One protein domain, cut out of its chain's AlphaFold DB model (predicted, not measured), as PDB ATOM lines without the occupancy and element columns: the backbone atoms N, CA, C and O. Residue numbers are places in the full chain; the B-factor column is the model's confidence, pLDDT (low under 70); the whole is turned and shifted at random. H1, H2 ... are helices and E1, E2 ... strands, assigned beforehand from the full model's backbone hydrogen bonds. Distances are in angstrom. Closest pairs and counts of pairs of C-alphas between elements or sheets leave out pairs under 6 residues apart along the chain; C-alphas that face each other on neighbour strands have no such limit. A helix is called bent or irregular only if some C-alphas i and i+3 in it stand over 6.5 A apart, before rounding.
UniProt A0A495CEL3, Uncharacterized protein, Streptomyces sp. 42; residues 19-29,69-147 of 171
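This is residues 19 to 29 and 69 to 147 of the 171 residues of an uncharacterized protein of Streptomyces sp. 42 (UniProt A0A495CEL3). A twisted sheet of four antiparallel strands is covered on one face by a helical hairpin, H1 and H2, side by side along the strands, making two layers, helices on one face of a sheet. The 90 printed residues include E1 E2 H1 H2 E3 E4 in chain order, with sheet order E1 - E4 - E3 - E2; the class is mixed, helices and strands. The whole is compact, with a radius of gyration of the C-alphas of 12.7 A, and elongated, spanning 41 by 24 by 18 A.

The inner strands E3, residues 125 to 132, and E4, residues 135 to 142, form a hairpin, with N 128 and O 139 within hydrogen-bond range at 2.8 A. Edge strand E1, residues 21 to 27, is antiparallel to E4, with N 25 and O 136 at 2.7 A. Edge strand E2, residues 70 to 76, is antiparallel to E3, with N 74 and O 127 at 2.8 A. H2, residues 100 to 120, is on the sheet over E4 at a height of 8.5 A; their closest C-alphas, of Val 114 and Val 140, are 6.5 A apart. H1, residues 82 to 96, is on the same face over E3 and E2 at a height of 9.6 A; the closest C-alphas of H1 and E3, of Cys 86 and Leu 127, are 7.0 A apart. H1 and H2 touch at a shallow tilt of 20 degrees, opposite ways; their closest C-alphas are those of Arg 87 and Ile 107, 5.3 A. Every O i to N i+4 pair is within hydrogen-bond range in H1, and 14 of 17 in H2.

E1, 20.1 A long, begins at C-alpha 21 (-5.079, 25.738, -11.454); E2 is 19.2 A and H1 21.2 A. H2, 31.0 A, has a kink of 29 degrees near residue 107 and is irregular, C-alphas 101 and 104 being 7.1 A apart. E3 is 23.2 A; E4, 23.1 A, ends at C-alpha 142 (-2.103, 19.760, -5.085).

The farthest C-alphas, of Pro 29 and Arg 147, are 42.1 A apart. Residues 30 to 68 are not printed, and C-alphas 29 and 69 are 18.3 A apart across that cut. The links printed whole are tight. Mean pLDDT of the printed part is 82.6; residues 19 to 20, 27 to 29, 120 to 123 and 143 to 147 are under 70.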
ATOM      1  N   SER A  19      -1.445  26.090  -4.837       56.50
ATOM      2  CA  SER A  19      -2.765  25.462  -4.749       56.50
ATOM      3  C   SER A  19      -3.779  25.821  -5.841       56.50
ATOM      4  O   SER A  19      -4.572  26.755  -5.743       56.50
ATOM      5  N   GLY A  20      -3.834  24.942  -6.843       65.25
ATOM      6  CA  GLY A  20      -4.975  24.801  -7.747       65.25
ATOM      7  C   GLY A  20      -4.908  25.666  -9.007       65.25
ATOM      8  O   GLY A  20      -4.916  26.890  -8.953       65.25
ATOM      9  N   ALA A  21      -4.932  25.038 -10.181       75.19
ATOM     10  CA  ALA A  21      -5.079  25.738 -11.454       75.19
ATOM     11  C   ALA A  21      -6.163  25.072 -12.307       75.19
ATOM     12  O   ALA A  21      -6.191  23.852 -12.457       75.19
ATOM     13  N   VAL A  22      -7.081  25.872 -12.855       78.56
ATOM     14  CA  VAL A  22      -8.249  25.385 -13.600       78.56
ATOM     15  C   VAL A  22      -8.308  26.037 -14.975       78.56
ATOM     16  O   VAL A  22      -8.375  27.257 -15.081       78.56
ATOM     17  N   ALA A  23      -8.351  25.223 -16.025       82.69
ATOM     18  CA  ALA A  23      -8.693  25.636 -17.379       82.69
ATOM     19  C   ALA A  23     -10.168  25.325 -17.664       82.69
ATOM     20  O   ALA A  23     -10.657  24.223 -17.416       82.69
ATOM     21  N   THR A  24     -10.891  26.295 -18.205       82.69
ATOM     22  CA  THR A  24     -12.291  26.173 -18.598       82.69
ATOM     23  C   THR A  24     -12.410  26.393 -20.093       82.69
ATOM     24  O   THR A  24     -12.070  27.456 -20.591       82.69
ATOM     25  N   PHE A  25     -12.977  25.424 -20.795       84.06
ATOM     26  CA  PHE A  25     -13.262  25.482 -22.217       84.06
ATOM     27  C   PHE A  25     -14.763  25.656 -22.409       84.06
ATOM     28  O   PHE A  25     -15.561  24.860 -21.899       84.06
ATOM     29  N   THR A  26     -15.165  26.677 -23.156       81.56
ATOM     30  CA  THR A  26     -16.557  26.862 -23.571       81.56
ATOM     31  C   THR A  26     -16.650  26.849 -25.084       81.56
ATOM     32  O   THR A  26     -15.885  27.518 -25.781       81.56
ATOM     33  N   HIS A  27     -17.574  26.037 -25.590       67.50
ATOM     34  CA  HIS A  27     -17.786  25.872 -27.018       67.50
ATOM     35  C   HIS A  27     -19.067  26.598 -27.424       67.50
ATOM     36  O   HIS A  27     -20.166  26.214 -27.017       67.50
ATOM     37  N   SER A  28     -18.920  27.638 -28.239       66.88
ATOM     38  CA  SER A  28     -20.048  28.270 -28.919       66.88
ATOM     39  C   SER A  28     -20.366  27.479 -30.195       66.88
ATOM     40  O   SER A  28     -19.442  27.216 -30.958       66.88
ATOM     41  N   PRO A  29     -21.636  27.132 -30.489       62.31
ATOM     42  CA  PRO A  29     -21.999  26.334 -31.669       62.31
ATOM     43  C   PRO A  29     -21.512  26.909 -33.007       62.31
ATOM     44  O   PRO A  29     -21.254  26.155 -33.937       62.31
ATOM     45  N   ALA A  69     -23.886  15.620 -16.754       82.62
ATOM     46  CA  ALA A  69     -22.612  16.200 -16.390       82.62
ATOM     47  C   ALA A  69     -21.720  15.054 -15.928       82.62
ATOM     48  O   ALA A  69     -22.074  14.327 -15.002       82.62
ATOM     49  N   HIS A  70     -20.592  14.869 -16.601       91.06
ATOM     50  CA  HIS A  70     -19.594  13.890 -16.200       91.06
ATOM     51  C   HIS A  70     -18.544  14.572 -15.328       91.06
ATOM     52  O   HIS A  70     -18.107  15.678 -15.648       91.06
ATOM     53  N   ASP A  71     -18.134  13.914 -14.250       93.12
ATOM     54  CA  ASP A  71     -17.083  14.375 -13.346       93.12
ATOM     55  C   ASP A  71     -16.128  13.209 -13.101       93.12
ATOM     56  O   ASP A  71     -16.549  12.146 -12.643       93.12
ATOM     57  N   PHE A  72     -14.863  13.389 -13.462       93.81
ATOM     58  CA  PHE A  72     -13.827  12.383 -13.288       93.81
ATOM     59  C   PHE A  72     -12.658  12.968 -12.513       93.81
ATOM     60  O   PHE A  72     -12.198  14.066 -12.829       93.81
ATOM     61  N   SER A  73     -12.122  12.195 -11.575       92.06
ATOM     62  CA  SER A  73     -10.922  12.553 -10.825       92.06
ATOM     63  C   SER A  73      -9.845  11.491 -11.005       92.06
ATOM     64  O   SER A  73     -10.139  10.297 -11.021       92.06
ATOM     65  N   LEU A  74      -8.599  11.936 -11.121       92.06
ATOM     66  CA  LEU A  74      -7.406  11.103 -11.173       92.06
ATOM     67  C   LEU A  74      -6.406  11.640 -10.152       92.06
ATOM     68  O   LEU A  74      -5.999  12.795 -10.237       92.06
ATOM     69  N   PHE A  75      -5.973  10.785  -9.233       89.44
ATOM     70  CA  PHE A  75      -4.811  11.052  -8.394       89.44
ATOM     71  C   PHE A  75      -3.576  10.550  -9.134       89.44
ATOM     72  O   PHE A  75      -3.432   9.351  -9.379       89.44
ATOM     73  N   ALA A  76      -2.735  11.480  -9.564       85.38
ATOM     74  CA  ALA A  76      -1.508  11.181 -10.275       85.38
ATOM     75  C   ALA A  76      -0.345  10.985  -9.286       85.38
ATOM     76  O   ALA A  76      -0.306  11.663  -8.253       85.38
ATOM     77  N   PRO A  77       0.621  10.105  -9.610       80.38
ATOM     78  CA  PRO A  77       1.858   9.967  -8.844       80.38
ATOM     79  C   PRO A  77       2.583  11.310  -8.693       80.38
ATOM     80  O   PRO A  77       2.534  12.145  -9.593       80.38
ATOM     81  N   ALA A  78       3.296  11.517  -7.587       77.19
ATOM     82  CA  ALA A  78       4.110  12.716  -7.362       77.19
ATOM     83  C   ALA A  78       5.508  12.599  -8.009       77.19
ATOM     84  O   ALA A  78       6.519  12.946  -7.404       77.19
ATOM     85  N   ASP A  79       5.581  12.081  -9.236       83.50
ATOM     86  CA  ASP A  79       6.827  11.871  -9.977       83.50
ATOM     87  C   ASP A  79       6.729  12.400 -11.420       83.50
ATOM     88  O   ASP A  79       5.685  12.881 -11.871       83.50
ATOM     89  N   ALA A  80       7.834  12.315 -12.163       82.56
ATOM     90  CA  ALA A  80       7.941  12.855 -13.517       82.56
ATOM     91  C   ALA A  80       6.975  12.214 -14.538       82.56
ATOM     92  O   ALA A  80       6.823  12.735 -15.646       82.56
ATOM     93  N   THR A  81       6.306  11.105 -14.200       86.62
ATOM     94  CA  THR A  81       5.301  10.468 -15.063       86.62
ATOM     95  C   THR A  81       3.939  11.163 -15.000       86.62
ATOM     96  O   THR A  81       3.144  11.025 -15.934       86.62
ATOM     97  N   ALA A  82       3.674  11.971 -13.964       85.69
ATOM     98  CA  ALA A  82       2.372  12.598 -13.721       85.69
ATOM     99  C   ALA A  82       1.801  13.362 -14.933       85.69
ATOM    100  O   ALA A  82       0.637  13.134 -15.283       85.69
ATOM    101  N   PRO A  83       2.576  14.206 -15.655       86.94
ATOM    102  CA  PRO A  83       2.059  14.902 -16.831       86.94
ATOM    103  C   PRO A  83       1.605  13.941 -17.931       86.94
ATOM    104  O   PRO A  83       0.607  14.195 -18.602       86.94
ATOM    105  N   GLN A  84       2.315  12.826 -18.125       90.56
ATOM    106  CA  GLN A  84       1.945  11.833 -19.130       90.56
ATOM    107  C   GLN A  84       0.648  11.119 -18.756       90.56
ATOM    108  O   GLN A  84      -0.279  11.109 -19.566       90.56
ATOM    109  N   VAL A  85       0.554  10.607 -17.525       91.88
ATOM    110  CA  VAL A  85      -0.640   9.904 -17.035       91.88
ATOM    111  C   VAL A  85      -1.877  10.806 -17.133       91.88
ATOM    112  O   VAL A  85      -2.908  10.397 -17.670       91.88
ATOM    113  N   CYS A  86      -1.760  12.070 -16.716       92.25
ATOM    114  CA  CYS A  86      -2.844  13.048 -16.806       92.25
ATOM    115  C   CYS A  86      -3.281  13.325 -18.254       92.25
ATOM    116  O   CYS A  86      -4.480  13.362 -18.540       92.25
ATOM    117  N   ARG A  87      -2.339  13.496 -19.195       93.50
ATOM    118  CA  ARG A  87      -2.671  13.704 -20.619       93.50
ATOM    119  C   ARG A  87      -3.395  12.505 -21.217       93.50
ATOM    120  O   ARG A  87      -4.357  12.689 -21.964       93.50
ATOM    121  N   ASP A  88      -2.928  11.299 -20.917       95.44
ATOM    122  CA  ASP A  88      -3.498  10.067 -21.462       95.44
ATOM    123  C   ASP A  88      -4.914   9.836 -20.927       95.44
ATOM    124  O   ASP A  88      -5.820   9.518 -21.700       95.44
ATOM    125  N   PHE A  89      -5.137  10.136 -19.647       95.62
ATOM    126  CA  PHE A  89      -6.458  10.131 -19.032       95.62
ATOM    127  C   PHE A  89      -7.426  11.127 -19.687       95.62
ATOM    128  O   PHE A  89      -8.504  10.734 -20.132       95.62
ATOM    129  N   VAL A  90      -7.039  12.404 -19.820       95.38
ATOM    130  CA  VAL A  90      -7.883  13.431 -20.466       95.38
ATOM    131  C   VAL A  90      -8.203  13.045 -21.907       95.38
ATOM    132  O   VAL A  90      -9.347  13.174 -22.348       95.38
ATOM    133  N   ARG A  91      -7.210  12.530 -22.643       95.62
ATOM    134  CA  ARG A  91      -7.405  12.047 -24.012       95.62
ATOM    135  C   ARG A  91      -8.434  10.922 -24.062       95.62
ATOM    136  O   ARG A  91      -9.312  10.964 -24.922       95.62
ATOM    137  N   ALA A  92      -8.315   9.931 -23.180       95.94
ATOM    138  CA  ALA A  92      -9.227   8.797 -23.126       95.94
ATOM    139  C   ALA A  92     -10.658   9.257 -22.821       95.94
ATOM    140  O   ALA A  92     -11.562   8.968 -23.598       95.94
ATOM    141  N   VAL A  93     -10.849  10.061 -21.770       94.31
ATOM    142  CA  VAL A  93     -12.166  10.589 -21.374       94.31
ATOM    143  C   VAL A  93     -12.830  11.365 -22.514       94.31
ATOM    144  O   VAL A  93     -13.974  11.092 -22.868       94.31
ATOM    145  N   LEU A  94     -12.120  12.315 -23.130       93.12
ATOM    146  CA  LEU A  94     -12.703  13.154 -24.181       93.12
ATOM    147  C   LEU A  94     -12.997  12.383 -25.471       93.12
ATOM    148  O   LEU A  94     -13.941  12.736 -26.175       93.12
ATOM    149  N   ARG A  95     -12.222  11.339 -25.784       93.50
ATOM    150  CA  ARG A  95     -12.516  10.457 -26.920       93.50
ATOM    151  C   ARG A  95     -13.739   9.587 -26.662       93.50
ATOM    152  O   ARG A  95     -14.593   9.517 -27.531       93.50
ATOM    153  N   THR A  96     -13.842   8.986 -25.478       93.75
ATOM    154  CA  THR A  96     -14.983   8.137 -25.100       93.75
ATOM    155  C   THR A  96     -16.304   8.908 -25.069       93.75
ATOM    156  O   THR A  96     -17.358   8.324 -25.285       93.75
ATOM    157  N   LEU A  97     -16.259  10.219 -24.817       90.94
ATOM    158  CA  LEU A  97     -17.439  11.089 -24.756       90.94
ATOM    159  C   LEU A  97     -17.688  11.881 -26.054       90.94
ATOM    160  O   LEU A  97     -18.411  12.882 -26.027       90.94
ATOM    161  N   ASP A  98     -17.053  11.482 -27.162       89.50
ATOM    162  CA  ASP A  98     -17.177  12.095 -28.494       89.50
ATOM    163  C   ASP A  98     -16.892  13.610 -28.522       89.50
ATOM    164  O   ASP A  98     -17.483  14.393 -29.268       89.50
ATOM    165  N   ARG A  99     -15.929  14.058 -27.708       88.69
ATOM    166  CA  ARG A  99     -15.463  15.454 -27.632       88.69
ATOM    167  C   ARG A  99     -14.136  15.668 -28.351       88.69
ATOM    168  O   ARG A  99     -13.290  16.430 -27.888       88.69
ATOM    169  N   ALA A 100     -13.971  15.038 -29.515       85.62
ATOM    170  CA  ALA A 100     -12.747  15.093 -30.318       85.62
ATOM    171  C   ALA A 100     -12.173  16.515 -30.546       85.62
ATOM    172  O   ALA A 100     -10.959  16.673 -30.394       85.62
ATOM    173  N   PRO A 101     -12.979  17.569 -30.808       86.44
ATOM    174  CA  PRO A 101     -12.454  18.926 -31.010       86.44
ATOM    175  C   PRO A 101     -11.753  19.524 -29.782       86.44
ATOM    176  O   PRO A 101     -10.925  20.421 -29.917       86.44
ATOM    177  N   LEU A 102     -12.065  19.033 -28.577       88.31
ATOM    178  CA  LEU A 102     -11.488  19.522 -27.322       88.31
ATOM    179  C   LEU A 102     -10.205  18.783 -26.929       88.31
ATOM    180  O   LEU A 102      -9.500  19.231 -26.031       88.31
ATOM    181  N   VAL A 103      -9.886  17.665 -27.589       89.31
ATOM    182  CA  VAL A 103      -8.797  16.767 -27.179       89.31
ATOM    183  C   VAL A 103      -7.441  17.469 -27.211       89.31
ATOM    184  O   VAL A 103      -6.751  17.508 -26.197       89.31
ATOM    185  N   LEU A 104      -7.056  18.047 -28.352       89.75
ATOM    186  CA  LEU A 104      -5.766  18.733 -28.489       89.75
ATOM    187  C   LEU A 104      -5.596  19.911 -27.512       89.75
ATOM    188  O   LEU A 104      -4.600  19.913 -26.785       89.75
ATOM    189  N   PRO A 105      -6.532  20.880 -27.425       89.00
ATOM    190  CA  PRO A 105      -6.369  22.001 -26.506       89.00
ATOM    191  C   PRO A 105      -6.383  21.556 -25.036       89.00
ATOM    192  O   PRO A 105      -5.597  22.075 -24.245       89.00
ATOM    193  N   ALA A 106      -7.198  20.563 -24.664       89.56
ATOM    194  CA  ALA A 106      -7.232  20.052 -23.297       89.56
ATOM    195  C   ALA A 106      -5.938  19.324 -22.909       89.56
ATOM    196  O   ALA A 106      -5.444  19.528 -21.803       89.56
ATOM    197  N   ILE A 107      -5.353  18.519 -23.805       91.50
ATOM    198  CA  ILE A 107      -4.072  17.835 -23.563       91.50
ATOM    199  C   ILE A 107      -2.946  18.844 -23.341       91.50
ATOM    200  O   ILE A 107      -2.175  18.685 -22.394       91.50
ATOM    201  N   LEU A 108      -2.856  19.875 -24.190       89.50
ATOM    202  CA  LEU A 108      -1.842  20.923 -24.057       89.50
ATOM    203  C   LEU A 108      -1.980  21.640 -22.714       89.50
ATOM    204  O   LEU A 108      -1.026  21.678 -21.943       89.50
ATOM    205  N   CYS A 109      -3.191  22.103 -22.387       87.19
ATOM    206  CA  CYS A 109      -3.449  22.756 -21.105       87.19
ATOM    207  C   CYS A 109      -3.111  21.834 -19.930       87.19
ATOM    208  O   CYS A 109      -2.451  22.260 -18.995       87.19
ATOM    209  N   THR A 110      -3.501  20.560 -19.989       88.19
ATOM    210  CA  THR A 110      -3.206  19.589 -18.924       88.19
ATOM    211  C   THR A 110      -1.703  19.421 -18.723       88.19
ATOM    212  O   THR A 110      -1.249  19.393 -17.585       88.19
ATOM    213  N   SER A 111      -0.920  19.354 -19.803       85.56
ATOM    214  CA  SER A 111       0.538  19.245 -19.705       85.56
ATOM    215  C   SER A 111       1.141  20.446 -18.985       85.56
ATOM    216  O   SER A 111       1.920  20.266 -18.054       85.56
ATOM    217  N   GLU A 112       0.752  21.655 -19.388       84.12
ATOM    218  CA  GLU A 112       1.245  22.896 -18.786       84.12
ATOM    219  C   GLU A 112       0.822  23.011 -17.316       84.12
ATOM    220  O   GLU A 112       1.643  23.293 -16.444       84.12
ATOM    221  N   LEU A 113      -0.450  22.728 -17.013       82.94
ATOM    222  CA  LEU A 113      -0.989  22.782 -15.653       82.94
ATOM    223  C   LEU A 113      -0.284  21.786 -14.723       82.94
ATOM    224  O   LEU A 113       0.159  22.171 -13.645       82.94
ATOM    225  N   VAL A 114      -0.152  20.524 -15.138       80.31
ATOM    226  CA  VAL A 114       0.468  19.474 -14.313       80.31
ATOM    227  C   VAL A 114       1.974  19.690 -14.175       80.31
ATOM    228  O   VAL A 114       2.505  19.476 -13.093       80.31
ATOM    229  N   THR A 115       2.662  20.170 -15.217       78.31
ATOM    230  CA  THR A 115       4.097  20.501 -15.124       78.31
ATOM    231  C   THR A 115       4.331  21.632 -14.126       78.31
ATOM    232  O   THR A 115       5.205  21.522 -13.269       78.31
ATOM    233  N   ASN A 116       3.506  22.683 -14.175       74.25
ATOM    234  CA  ASN A 116       3.587  23.783 -13.217       74.25
ATOM    235  C   ASN A 116       3.338  23.316 -11.778       74.25
ATOM    236  O   ASN A 116       4.035  23.755 -10.870       74.25
ATOM    237  N   VAL A 117       2.371  22.424 -11.562       70.88
ATOM    238  CA  VAL A 117       2.091  21.878 -10.228       70.88
ATOM    239  C   VAL A 117       3.231  20.973  -9.756       70.88
ATOM    240  O   VAL A 117       3.722  21.152  -8.646       70.88
ATOM    241  N   HIS A 118       3.730  20.069 -10.600       71.88
ATOM    242  CA  HIS A 118       4.803  19.139 -10.235       71.88
ATOM    243  C   HIS A 118       6.120  19.848  -9.878       71.88
ATOM    244  O   HIS A 118       6.802  19.451  -8.940       71.88
ATOM    245  N   LEU A 119       6.471  20.934 -10.576       70.12
ATOM    246  CA  LEU A 119       7.686  21.707 -10.281       70.12
ATOM    247  C   LEU A 119       7.603  22.516  -8.979       70.12
ATOM    248  O   LEU A 119       8.630  22.972  -8.470       70.12
ATOM    249  N   HIS A 120       6.401  22.752  -8.459       67.38
ATOM    250  CA  HIS A 120       6.175  23.693  -7.362       67.38
ATOM    251  C   HIS A 120       5.537  23.067  -6.122       67.38
ATOM    252  O   HIS A 120       5.410  23.743  -5.101       67.38
ATOM    253  N   THR A 121       5.170  21.786  -6.173       63.41
ATOM    254  CA  THR A 121       4.473  21.088  -5.089       63.41
ATOM    255  C   THR A 121       5.197  19.789  -4.761       63.41
ATOM    256  O   THR A 121       5.799  19.160  -5.625       63.41
ATOM    257  N   LYS A 122       5.197  19.410  -3.479       65.31
ATOM    258  CA  LYS A 122       5.878  18.197  -2.985       65.31
ATOM    259  C   LYS A 122       4.911  17.020  -2.772       65.31
ATOM    260  O   LYS A 122       5.324  16.000  -2.234       65.31
ATOM    261  N   GLY A 123       3.634  17.185  -3.123       67.88
ATOM    262  CA  GLY A 123       2.544  16.265  -2.781       67.88
ATOM    263  C   GLY A 123       1.856  15.638  -3.994       67.88
ATOM    264  O   GLY A 123       2.138  15.984  -5.143       67.88
ATOM    265  N   THR A 124       0.931  14.713  -3.727       71.94
ATOM    266  CA  THR A 124       0.092  14.078  -4.751       71.94
ATOM    267  C   THR A 124      -0.693  15.136  -5.520       71.94
ATOM    268  O   THR A 124      -1.179  16.117  -4.950       71.94
ATOM    269  N   THR A 125      -0.830  14.935  -6.828       81.94
ATOM    270  CA  THR A 125      -1.597  15.831  -7.694       81.94
ATOM    271  C   THR A 125      -2.944  15.201  -8.029       81.94
ATOM    272  O   THR A 125      -2.997  14.094  -8.560       81.94
ATOM    273  N   MET A 126      -4.042  15.911  -7.777       87.25
ATOM    274  CA  MET A 126      -5.382  15.521  -8.207       87.25
ATOM    275  C   MET A 126      -5.771  16.290  -9.471       87.25
ATOM    276  O   MET A 126      -5.936  17.509  -9.461       87.25
ATOM    277  N   LEU A 127      -5.978  15.572 -10.566       90.00
ATOM    278  CA  LEU A 127      -6.618  16.073 -11.776       90.00
ATOM    279  C   LEU A 127      -8.131  15.854 -11.672       90.00
ATOM    280  O   LEU A 127      -8.571  14.754 -11.352       90.00
ATOM    281  N   ARG A 128      -8.935  16.863 -12.016       91.19
ATOM    282  CA  ARG A 128     -10.395  16.767 -12.129       91.19
ATOM    283  C   ARG A 128     -10.869  17.249 -13.494       91.19
ATOM    284  O   ARG A 128     -10.500  18.334 -13.939       91.19
ATOM    285  N   VAL A 129     -11.719  16.466 -14.143       91.81
ATOM    286  CA  VAL A 129     -12.297  16.741 -15.459       91.81
ATOM    287  C   VAL A 129     -13.811  16.779 -15.323       91.81
ATOM    288  O   VAL A 129     -14.434  15.757 -15.053       91.81
ATOM    289  N   GLN A 130     -14.406  17.947 -15.547       90.69
ATOM    290  CA  GLN A 130     -15.856  18.119 -15.522       90.69
ATOM    291  C   GLN A 130     -16.356  18.472 -16.915       90.69
ATOM    292  O   GLN A 130     -15.921  19.459 -17.509       90.69
ATOM    293  N   LEU A 131     -17.293  17.691 -17.436       90.31
ATOM    294  CA  LEU A 131     -17.868  17.885 -18.756       90.31
ATOM    295  C   LEU A 131     -19.376  18.062 -18.648       90.31
ATOM    296  O   LEU A 131     -20.079  17.215 -18.120       90.31
ATOM    297  N   THR A 132     -19.868  19.141 -19.233       87.81
ATOM    298  CA  THR A 132     -21.286  19.372 -19.525       87.81
ATOM    299  C   THR A 132     -21.444  19.542 -21.039       87.81
ATOM    300  O   THR A 132     -20.445  19.771 -21.728       87.81
ATOM    301  N   PRO A 133     -22.669  19.536 -21.595       83.19
ATOM    302  CA  PRO A 133     -22.849  19.757 -23.031       83.19
ATOM    303  C   PRO A 133     -22.274  21.078 -23.562       83.19
ATOM    304  O   PRO A 133     -21.962  21.158 -24.746       83.19
ATOM    305  N   ALA A 134     -22.129  22.099 -22.709       82.62
ATOM    306  CA  ALA A 134     -21.672  23.436 -23.098       82.62
ATOM    307  C   ALA A 134     -20.237  23.770 -22.652       82.62
ATOM    308  O   ALA A 134     -19.675  24.783 -23.075       82.62
ATOM    309  N   ARG A 135     -19.651  22.976 -21.748       86.06
ATOM    310  CA  ARG A 135     -18.425  23.356 -21.038       86.06
ATOM    311  C   ARG A 135     -17.609  22.145 -20.625       86.06
ATOM    312  O   ARG A 135     -18.160  21.216 -20.044       86.06
ATOM    313  N   LEU A 136     -16.299  22.234 -20.827       89.38
ATOM    314  CA  LEU A 136     -15.293  21.365 -20.221       89.38
ATOM    315  C   LEU A 136     -14.506  22.180 -19.184       89.38
ATOM    316  O   LEU A 136     -14.104  23.305 -19.458       89.38
ATOM    317  N   ARG A 137     -14.278  21.631 -17.996       89.88
ATOM    318  CA  ARG A 137     -13.356  22.165 -16.988       89.88
ATOM    319  C   ARG A 137     -12.296  21.116 -16.700       89.88
ATOM    320  O   ARG A 137     -12.631  19.959 -16.474       89.88
ATOM    321  N   VAL A 138     -11.039  21.534 -16.696       89.44
ATOM    322  CA  VAL A 138      -9.886  20.716 -16.322       89.44
ATOM    323  C   VAL A 138      -9.176  21.437 -15.186       89.44
ATOM    324  O   VAL A 138      -8.638  22.521 -15.389       89.44
ATOM    325  N   GLY A 139      -9.232  20.870 -13.988       88.69
ATOM    326  CA  GLY A 139      -8.582  21.398 -12.793       88.69
ATOM    327  C   GLY A 139      -7.452  20.491 -12.338       88.69
ATOM    328  O   GLY A 139      -7.597  19.274 -12.373       88.69
ATOM    329  N   VAL A 140      -6.348  21.080 -11.900       85.94
ATOM    330  CA  VAL A 140      -5.238  20.381 -11.253       85.94
ATOM    331  C   VAL A 140      -5.073  20.974  -9.864       85.94
ATOM    332  O   VAL A 140      -4.954  22.191  -9.730       85.94
ATOM    333  N   TYR A 141      -5.092  20.123  -8.850       80.88
ATOM    334  CA  TYR A 141      -5.014  20.480  -7.440       80.88
ATOM    335  C   TYR A 141      -3.835  19.740  -6.816       80.88
ATOM    336  O   TYR A 141      -3.594  18.581  -7.146       80.88
ATOM    337  N   ASP A 142      -3.112  20.399  -5.922       76.12
ATOM    338  CA  ASP A 142      -2.103  19.760  -5.085       76.12
ATOM    339  C   ASP A 142      -2.690  19.450  -3.705       76.12
ATOM    340  O   ASP A 142      -3.579  20.151  -3.225       76.12
ATOM    341  N   GLU A 143      -2.195  18.394  -3.060       64.81
ATOM    342  CA  GLU A 143      -2.482  18.093  -1.650       64.81
ATOM    343  C   GLU A 143      -1.666  18.973  -0.689       64.81
ATOM    344  O   GLU A 143      -1.350  18.557   0.427       64.81
ATOM    345  N   THR A 144      -1.273  20.186  -1.094       57.12
ATOM    346  CA  THR A 144      -0.535  21.062  -0.181       57.12
ATOM    347  C   THR A 144      -1.491  21.482   0.938       57.12
ATOM    348  O   THR A 144      -2.558  22.029   0.639       57.12
ATOM    349  N   PRO A 145      -1.151  21.258   2.222       47.78
ATOM    350  CA  PRO A 145      -1.891  21.872   3.315       47.78
ATOM    351  C   PRO A 145      -1.957  23.382   3.056       47.78
ATOM    352  O   PRO A 145      -0.961  23.944   2.585       47.78
ATOM    353  N   PRO A 146      -3.096  24.052   3.312       47.12
ATOM    354  CA  PRO A 146      -3.144  25.502   3.202       47.12
ATOM    355  C   PRO A 146      -2.011  26.069   4.056       47.12
ATOM    356  O   PRO A 146      -1.974  25.812   5.258       47.12
ATOM    357  N   ARG A 147      -1.067  26.782   3.427       45.84
ATOM    358  CA  ARG A 147       0.012  27.436   4.169       45.84
ATOM    359  C   ARG A 147      -0.624  28.376   5.178       45.84
ATOM    360  O   ARG A 147      -1.396  29.265   4.804       45.84
TER     361      ARG A 147